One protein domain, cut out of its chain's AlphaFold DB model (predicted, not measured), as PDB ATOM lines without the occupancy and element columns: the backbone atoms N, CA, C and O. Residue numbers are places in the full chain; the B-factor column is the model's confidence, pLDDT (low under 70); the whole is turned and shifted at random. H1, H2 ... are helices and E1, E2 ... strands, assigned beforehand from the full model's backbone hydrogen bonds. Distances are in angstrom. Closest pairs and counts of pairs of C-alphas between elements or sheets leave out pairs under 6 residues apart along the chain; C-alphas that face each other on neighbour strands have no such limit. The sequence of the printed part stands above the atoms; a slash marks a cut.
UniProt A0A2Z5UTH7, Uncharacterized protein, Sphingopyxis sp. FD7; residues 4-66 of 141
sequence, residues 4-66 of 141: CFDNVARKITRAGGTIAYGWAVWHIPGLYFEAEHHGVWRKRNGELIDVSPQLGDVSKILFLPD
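What this domain is: This is residues 4 to 66 of the 141 residues of an uncharacterized protein of Sphingopyxis sp. FD7 (UniProt A0A2Z5UTH7). A long, strongly twisted hairpin of two strands, E1 and E2, makes the longest axis; helix H1 packs along E2, over the end of the hairpin away from its turn, and short E3 adds a third strand beside E1. The long link from E2 to E3 folds out into a loop, of which residues 54 to 59 stick out. The printed part has 63 residues, in the order H1 E1 E2 E3; the sheet's order is E2 - E1 - E3, antiparallel, and the class is mixed, helices and strands. It is only just compact, close to loose, with a radius of gyration of the C-alphas of 12.3 A, and elongated, spanning 40 by 25 by 19 A.

Where its parts are: Find C-alpha 4 at (5.406, 35.926, 25.201); from there H1, residues 4 to 15, runs 16.0 A. At C-alpha 18, (-6.516, 40.713, 28.689), E1 begins and runs 30.3 A to residue 28. E2, residues 32 to 42, comes back over 28.1 A and bends by 59 degrees at residue 37. E3, residues 62 to 65, is 9.9 A long and ends at (3.384, 45.700, 35.410).

How they stand to each other: Look first at the hairpin E1 and E2, antiparallel at 157 degrees, where N 24 and O 36 are 2.9 A apart. On the other side of E1, E3 is antiparallel at 137 degrees, with N 23 and O 64 at 2.9 A. E2 and E3 are only just apart, at 8.4 A. H1 is on the sheet at a height of 7.7 A, over E2 and along the strands, at 12 degrees to E2 on the local plane; their closest C-alphas, Phe 5 and Gly 39, are 5.2 A apart. In H1 every O i to N i+4 pair is within hydrogen-bond range.

The domain as a whole: The C-alphas farthest apart, of Arg 14 and Gly 30, are 40.9 A apart. The printed part has no cut; the link from E2 to E3, residues 43 to 61, is long. Mean pLDDT of the printed part is 93.3, and residue 55 is under 70.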
ATOM      1  N   CYS A   4       6.301  35.622  24.085       89.75
ATOM      2  CA  CYS A   4       5.406  35.926  25.201       89.75
ATOM      3  C   CYS A   4       4.146  36.688  24.768       89.75
ATOM      4  O   CYS A   4       3.039  36.272  25.116       89.75
ATOM      5  N   PHE A   5       4.265  37.726  23.936       93.94
ATOM      6  CA  PHE A   5       3.106  38.499  23.480       93.94
ATOM      7  C   PHE A   5       2.172  37.648  22.616       93.94
ATOM      8  O   PHE A   5       0.958  37.632  22.838       93.94
ATOM      9  N   ASP A   6       2.738  36.847  21.713       93.12
ATOM     10  CA  ASP A   6       1.979  35.918  20.874       93.12
ATOM     11  C   ASP A   6       1.323  34.796  21.692       93.12
ATOM     12  O   ASP A   6       0.190  34.385  21.413       93.12
ATOM     13  N   ASN A   7       2.009  34.289  22.721       94.88
ATOM     14  CA  ASN A   7       1.467  33.305  23.658       94.88
ATOM     15  C   ASN A   7       0.239  33.867  24.378       94.88
ATOM     16  O   ASN A   7      -0.802  33.202  24.436       94.88
ATOM     17  N   VAL A   8       0.332  35.100  24.882       96.56
ATOM     18  CA  VAL A   8      -0.788  35.765  25.548       96.56
ATOM     19  C   VAL A   8      -1.925  36.036  24.566       96.56
ATOM     20  O   VAL A   8      -3.073  35.737  24.893       96.56
ATOM     21  N   ALA A   9      -1.639  36.509  23.350       95.75
ATOM     22  CA  ALA A   9      -2.655  36.715  22.319       95.75
ATOM     23  C   ALA A   9      -3.427  35.416  22.028       95.75
ATOM     24  O   ALA A   9      -4.658  35.387  22.106       95.75
ATOM     25  N   ARG A  10      -2.719  34.297  21.815       96.06
ATOM     26  CA  ARG A  10      -3.343  32.972  21.646       96.06
ATOM     27  C   ARG A  10      -4.160  32.550  22.865       96.06
ATOM     28  O   ARG A  10      -5.219  31.936  22.706       96.06
ATOM     29  N   LYS A  11      -3.688  32.849  24.079       97.19
ATOM     30  CA  LYS A  11      -4.415  32.532  25.313       97.19
ATOM     31  C   LYS A  11      -5.719  33.321  25.414       97.19
ATOM     32  O   LYS A  11      -6.742  32.722  25.747       97.19
ATOM     33  N   ILE A  12      -5.699  34.608  25.077       97.69
ATOM     34  CA  ILE A  12      -6.884  35.473  25.065       97.69
ATOM     35  C   ILE A  12      -7.913  34.958  24.059       97.69
ATOM     36  O   ILE A  12      -9.077  34.808  24.422       97.69
ATOM     37  N   THR A  13      -7.500  34.586  22.843       97.69
ATOM     38  CA  THR A  13      -8.411  34.004  21.839       97.69
ATOM     39  C   THR A  13      -9.125  32.753  22.360       97.69
ATOM     40  O   THR A  13     -10.299  32.545  22.073       97.69
ATOM     41  N   ARG A  14      -8.435  31.915  23.145       96.75
ATOM     42  CA  ARG A  14      -8.979  30.641  23.644       96.75
ATOM     43  C   ARG A  14      -9.790  30.764  24.935       96.75
ATOM     44  O   ARG A  14     -10.693  29.965  25.147       96.75
ATOM     45  N   ALA A  15      -9.438  31.692  25.824       96.62
ATOM     46  CA  ALA A  15      -9.952  31.732  27.199       96.62
ATOM     47  C   ALA A  15     -10.453  33.119  27.651       96.62
ATOM     48  O   ALA A  15     -10.848  33.288  28.807       96.62
ATOM     49  N   GLY A  16     -10.443  34.118  26.766       97.25
ATOM     50  CA  GLY A  16     -10.731  35.512  27.101       97.25
ATOM     51  C   GLY A  16      -9.677  36.130  28.026       97.25
ATOM     52  O   GLY A  16      -8.570  35.618  28.170       97.25
ATOM     53  N   GLY A  17     -10.023  37.242  28.678       97.44
ATOM     54  CA  GLY A  17      -9.097  38.002  29.525       97.44
ATOM     55  C   GLY A  17      -8.402  39.117  28.747       97.44
ATOM     56  O   GLY A  17      -8.899  39.556  27.714       97.44
ATOM     57  N   THR A  18      -7.281  39.601  29.272       98.00
ATOM     58  CA  THR A  18      -6.516  40.713  28.689       98.00
ATOM     59  C   THR A  18      -5.022  40.452  28.811       98.00
ATOM     60  O   THR A  18      -4.604  39.554  29.540       98.00
ATOM     61  N   ILE A  19      -4.216  41.232  28.102       97.62
ATOM     62  CA  ILE A  19      -2.771  41.257  28.305       97.62
ATOM     63  C   ILE A  19      -2.425  42.294  29.373       97.62
ATOM     64  O   ILE A  19      -3.042  43.361  29.441       97.62
ATOM     65  N   ALA A  20      -1.455  41.967  30.221       98.00
ATOM     66  CA  ALA A  20      -0.747  42.935  31.039       98.00
ATOM     67  C   ALA A  20       0.681  43.062  30.502       98.00
ATOM     68  O   ALA A  20       1.413  42.075  30.433       98.00
ATOM     69  N   TYR A  21       1.034  44.278  30.098       97.75
ATOM     70  CA  TYR A  21       2.381  44.639  29.676       97.75
ATOM     71  C   TYR A  21       3.245  44.989  30.883       97.75
ATOM     72  O   TYR A  21       2.730  45.454  31.906       97.75
ATOM     73  N   GLY A  22       4.546  44.745  30.772       97.44
ATOM     74  CA  GLY A  22       5.480  45.041  31.841       97.44
ATOM     75  C   GLY A  22       6.833  44.394  31.633       97.44
ATOM     76  O   GLY A  22       7.293  44.226  30.503       97.44
ATOM     77  N   TRP A  23       7.447  44.037  32.752       97.31
ATOM     78  CA  TRP A  23       8.812  43.547  32.800       97.31
ATOM     79  C   TRP A  23       8.901  42.261  33.611       97.31
ATOM     80  O   TRP A  23       8.484  42.218  34.771       97.31
ATOM     81  N   ALA A  24       9.456  41.218  33.009       95.50
ATOM     82  CA  ALA A  24       9.939  40.048  33.725       95.50
ATOM     83  C   ALA A  24      11.286  40.396  34.369       95.50
ATOM     84  O   ALA A  24      12.184  40.876  33.683       95.50
ATOM     85  N   VAL A  25      11.419  40.198  35.682       95.44
ATOM     86  CA  VAL A  25      12.647  40.533  36.413       95.44
ATOM     87  C   VAL A  25      13.448  39.268  36.688       95.44
ATOM     88  O   VAL A  25      13.013  38.390  37.436       95.44
ATOM     89  N   TRP A  26      14.645  39.222  36.119       93.06
ATOM     90  CA  TRP A  26      15.630  38.165  36.281       93.06
ATOM     91  C   TRP A  26      16.766  38.628  37.187       93.06
ATOM     92  O   TRP A  26      17.147  39.800  37.185       93.06
ATOM     93  N   HIS A  27      17.321  37.697  37.958       93.44
ATOM     94  CA  HIS A  27      18.441  37.949  38.854       93.44
ATOM     95  C   HIS A  27      19.522  36.900  38.625       93.44
ATOM     96  O   HIS A  27      19.270  35.708  38.805       93.44
ATOM     97  N   ILE A  28      20.724  37.361  38.277       92.38
ATOM     98  CA  ILE A  28      21.932  36.542  38.264       92.38
ATOM     99  C   ILE A  28      22.766  36.910  39.494       92.38
ATOM    100  O   ILE A  28      23.308  38.024  39.543       92.38
ATOM    101  N   PRO A  29      22.874  36.010  40.490       91.31
ATOM    102  CA  PRO A  29      23.599  36.279  41.723       91.31
ATOM    103  C   PRO A  29      25.014  36.805  41.474       91.31
ATOM    104  O   PRO A  29      25.789  36.247  40.698       91.31
ATOM    105  N   GLY A  30      25.339  37.912  42.141       91.25
ATOM    106  CA  GLY A  30      26.657  38.547  42.069       91.25
ATOM    107  C   GLY A  30      26.920  39.382  40.811       91.25
ATOM    108  O   GLY A  30      27.922  40.092  40.786       91.25
ATOM    109  N   LEU A  31      26.036  39.364  39.803       94.56
ATOM    110  CA  LEU A  31      26.269  40.042  38.525       94.56
ATOM    111  C   LEU A  31      25.240  41.137  38.225       94.56
ATOM    112  O   LEU A  31      25.550  42.323  38.360       94.56
ATOM    113  N   TYR A  32      24.022  40.778  37.817       96.69
ATOM    114  CA  TYR A  32      23.035  41.766  37.369       96.69
ATOM    115  C   TYR A  32      21.581  41.377  37.642       96.69
ATOM    116  O   TYR A  32      21.240  40.210  37.844       96.69
ATOM    117  N   PHE A  33      20.727  42.398  37.598       96.50
ATOM    118  CA  PHE A  33      19.304  42.266  37.333       96.50
ATOM    119  C   PHE A  33      19.019  42.597  35.872       96.50
ATOM    120  O   PHE A  33      19.616  43.519  35.302       96.50
ATOM    121  N   GLU A  34      18.076  41.875  35.283       95.88
ATOM    122  CA  GLU A  34      17.556  42.157  33.952       95.88
ATOM    123  C   GLU A  34      16.039  42.280  34.008       95.88
ATOM    124  O   GLU A  34      15.348  41.394  34.501       95.88
ATOM    125  N   ALA A  35      15.528  43.396  33.504       96.62
ATOM    126  CA  ALA A  35      14.120  43.589  33.222       96.62
ATOM    127  C   ALA A  35      13.895  43.320  31.730       96.62
ATOM    128  O   ALA A  35      14.276  44.127  30.876       96.62
ATOM    129  N   GLU A  36      13.293  42.175  31.426       94.88
ATOM    130  CA  GLU A  36      12.918  41.760  30.077       94.88
ATOM    131  C   GLU A  36      11.521  42.272  29.735       94.88
ATOM    132  O   GLU A  36      10.587  42.095  30.519       94.88
ATOM    133  N   HIS A  37      11.365  42.911  28.573       95.38
ATOM    134  CA  HIS A  37      10.052  43.380  28.127       95.38
ATOM    135  C   HIS A  37       9.120  42.186  27.901       95.38
ATOM    136  O   HIS A  37       9.387  41.331  27.060       95.38
ATOM    137  N   HIS A  38       8.030  42.119  28.668       95.81
ATOM    138  CA  HIS A  38       7.244  40.895  28.787       95.81
ATOM    139  C   HIS A  38       5.740  41.141  28.816       95.81
ATOM    140  O   HIS A  38       5.245  42.162  29.307       95.81
ATOM    141  N   GLY A  39       4.997  40.161  28.307       96.00
ATOM    142  CA  GLY A  39       3.543  40.117  28.363       96.00
ATOM    143  C   GLY A  39       3.067  38.936  29.197       96.00
ATOM    144  O   GLY A  39       3.459  37.800  28.942       96.00
ATOM    145  N   VAL A  40       2.158  39.187  30.141       96.69
ATOM    146  CA  VAL A  40       1.480  38.132  30.912       96.69
ATOM    147  C   VAL A  40      -0.025  38.160  30.671       96.69
ATOM    148  O   VAL A  40      -0.626  39.207  30.404       96.69
ATOM    149  N   TRP A  41      -0.666  36.995  30.754       97.88
ATOM    150  CA  TRP A  41      -2.112  36.889  30.613       97.88
ATOM    151  C   TRP A  41      -2.793  37.286  31.920       97.88
ATOM    152  O   TRP A  41      -2.554  36.687  32.968       97.88
ATOM    153  N   ARG A  42      -3.685  38.272  31.849       98.06
ATOM    154  CA  ARG A  42      -4.552  38.675  32.952       98.06
ATOM    155  C   ARG A  42      -5.935  38.068  32.767       98.06
ATOM    156  O   ARG A  42      -6.672  38.417  31.835       98.06
ATOM    157  N   LYS A  43      -6.308  37.182  33.688       97.38
ATOM    158  CA  LYS A  43      -7.659  36.618  33.779       97.38
ATOM    159  C   LYS A  43      -8.696  37.710  34.062       97.38
ATOM    160  O   LYS A  43      -8.381  38.793  34.547       97.38
ATOM    161  N   ARG A  44      -9.974  37.387  33.837       95.25
ATOM    162  CA  ARG A  44     -11.107  38.278  34.164       95.25
ATOM    163  C   ARG A  44     -11.206  38.616  35.656       95.25
ATOM    164  O   ARG A  44     -11.697  39.683  35.992       95.25
ATOM    165  N   ASN A  45     -10.735  37.729  36.531       95.50
ATOM    166  CA  ASN A  45     -10.677  37.953  37.980       95.50
ATOM    167  C   ASN A  45      -9.440  38.768  38.423       95.50
ATOM    168  O   ASN A  45      -9.237  38.937  39.619       95.50
ATOM    169  N   GLY A  46      -8.604  39.233  37.485       94.69
ATOM    170  CA  GLY A  46      -7.413  40.040  37.759       94.69
ATOM    171  C   GLY A  46      -6.120  39.255  38.002       94.69
ATOM    172  O   GLY A  46      -5.055  39.863  38.018       94.69
ATOM    173  N   GLU A  47      -6.176  37.927  38.135       96.19
ATOM    174  CA  GLU A  47      -4.988  37.086  38.327       96.19
ATOM    175  C   GLU A  47      -4.057  37.143  37.105       96.19
ATOM    176  O   GLU A  47      -4.517  37.077  35.959       96.19
ATOM    177  N   LEU A  48      -2.749  37.245  37.359       96.38
ATOM    178  CA  LEU A  48      -1.704  37.278  36.338       96.38
ATOM    179  C   LEU A  48      -1.050  35.905  36.203       96.38
ATOM    180  O   LEU A  48      -0.630  35.313  37.194       96.38
ATOM    181  N   ILE A  49      -0.942  35.423  34.968       95.56
ATOM    182  CA  ILE A  49      -0.280  34.163  34.637       95.56
ATOM    183  C   ILE A  49       0.649  34.402  33.457       95.56
ATOM    184  O   ILE A  49       0.206  34.807  32.378       95.56
ATOM    185  N   ASP A  50       1.928  34.096  33.642       94.25
ATOM    186  CA  ASP A  50       2.827  33.931  32.512       94.25
ATOM    187  C   ASP A  50       2.504  32.610  31.808       94.25
ATOM    188  O   ASP A  50       2.523  31.537  32.407       94.25
ATOM    189  N   VAL A  51       2.133  32.708  30.537       93.81
ATOM    190  CA  VAL A  51       1.773  31.561  29.693       93.81
ATOM    191  C   VAL A  51       2.889  31.192  28.720       93.81
ATOM    192  O   VAL A  51       2.689  30.352  27.841       93.81
ATOM    193  N   SER A  52       4.048  31.834  28.860       89.44
ATOM    194  CA  SER A  52       5.251  31.529  28.099       89.44
ATOM    195  C   SER A  52       5.883  30.235  28.615       89.44
ATOM    196  O   SER A  52       5.943  30.038  29.830       89.44
ATOM    197  N   PRO A  53       6.358  29.338  27.731       84.69
ATOM    198  CA  PRO A  53       7.143  28.188  28.158       84.69
ATOM    199  C   PRO A  53       8.373  28.657  28.934       84.69
ATOM    200  O   PRO A  53       9.143  29.472  28.429       84.69
ATOM    201  N   GLN A  54       8.547  28.138  30.144       77.69
ATOM    202  CA  GLN A  54       9.733  28.380  30.953       77.69
ATOM    203  C   GLN A  54      10.698  27.202  30.796       77.69
ATOM    204  O   GLN A  54      10.270  26.050  30.679       77.69
ATOM    205  N   LEU A  55      11.998  27.487  30.752       69.81
ATOM    206  CA  LEU A  55      13.029  26.450  30.782       69.81
ATOM    207  C   LEU A  55      13.276  26.038  32.240       69.81
ATOM    208  O   LEU A  55      13.500  26.891  33.096       69.81
ATOM    209  N   GLY A  56      13.262  24.732  32.513       71.00
ATOM    210  CA  GLY A  56      13.436  24.188  33.864       71.00
ATOM    211  C   GLY A  56      12.216  24.374  34.776       71.00
ATOM    212  O   GLY A  56      11.117  24.687  34.322       71.00
ATOM    213  N   ASP A  57      12.419  24.183  36.081       71.56
ATOM    214  CA  ASP A  57      11.352  24.162  37.095       71.56
ATOM    215  C   ASP A  57      11.035  25.558  37.670       71.56
ATOM    216  O   ASP A  57      10.926  25.762  38.883       71.56
ATOM    217  N   VAL A  58      10.882  26.560  36.800       75.56
ATOM    218  CA  VAL A  58      10.484  27.910  37.227       75.56
ATOM    219  C   VAL A  58       8.979  27.931  37.498       75.56
ATOM    220  O   VAL A  58       8.160  28.034  36.589       75.56
ATOM    221  N   SER A  59       8.600  27.844  38.776       81.56
ATOM    222  CA  SER A  59       7.185  27.879  39.192       81.56
ATOM    223  C   SER A  59       6.606  29.292  39.308       81.56
ATOM    224  O   SER A  59       5.385  29.461  39.286       81.56
ATOM    225  N   LYS A  60       7.463  30.309  39.467       87.62
ATOM    226  CA  LYS A  60       7.079  31.717  39.614       87.62
ATOM    227  C   LYS A  60       8.141  32.626  39.015       87.62
ATOM    228  O   LYS A  60       9.331  32.361  39.150       87.62
ATOM    229  N   ILE A  61       7.684  33.735  38.447       90.25
ATOM    230  CA  ILE A  61       8.516  34.839  37.979       90.25
ATOM    231  C   ILE A  61       8.085  36.129  38.677       90.25
ATOM    232  O   ILE A  61       6.900  36.321  38.963       90.25
ATOM    233  N   LEU A  62       9.044  37.006  38.971       94.88
ATOM    234  CA  LEU A  62       8.739  38.359  39.417       94.88
ATOM    235  C   LEU A  62       8.358  39.200  38.196       94.88
ATOM    236  O   LEU A  62       9.158  39.364  37.277       94.88
ATOM    237  N   PHE A  63       7.139  39.730  38.195       96.69
ATOM    238  CA  PHE A  63       6.632  40.576  37.122       96.69
ATOM    239  C   PHE A  63       6.318  41.972  37.651       96.69
ATOM    240  O   PHE A  63       5.609  42.115  38.650       96.69
ATOM    241  N   LEU A  64       6.820  42.991  36.959       97.31
ATOM    242  CA  LEU A  64       6.538  44.397  37.217       97.31
ATOM    243  C   LEU A  64       5.608  44.933  36.116       97.31
ATOM    244  O   LEU A  64       6.080  45.173  35.002       97.31
ATOM    245  N   PRO A  65       4.302  45.122  36.385       97.12
ATOM    246  CA  PRO A  65       3.384  45.700  35.410       97.12
ATOM    247  C   PRO A  65       3.781  47.132  35.041       97.12
ATOM    248  O   PRO A  65       4.053  47.950  35.917       97.12
ATOM    249  N   ASP A  66       3.732  47.449  33.750       97.69
ATOM    250  CA  ASP A  66       3.987  48.784  33.217       97.69
ATOM    251  C   ASP A  66       3.044  49.042  32.036       97.69
ATOM    252  O   ASP A  66       3.210  48.512  30.936       97.69
TER     253      ASP A  66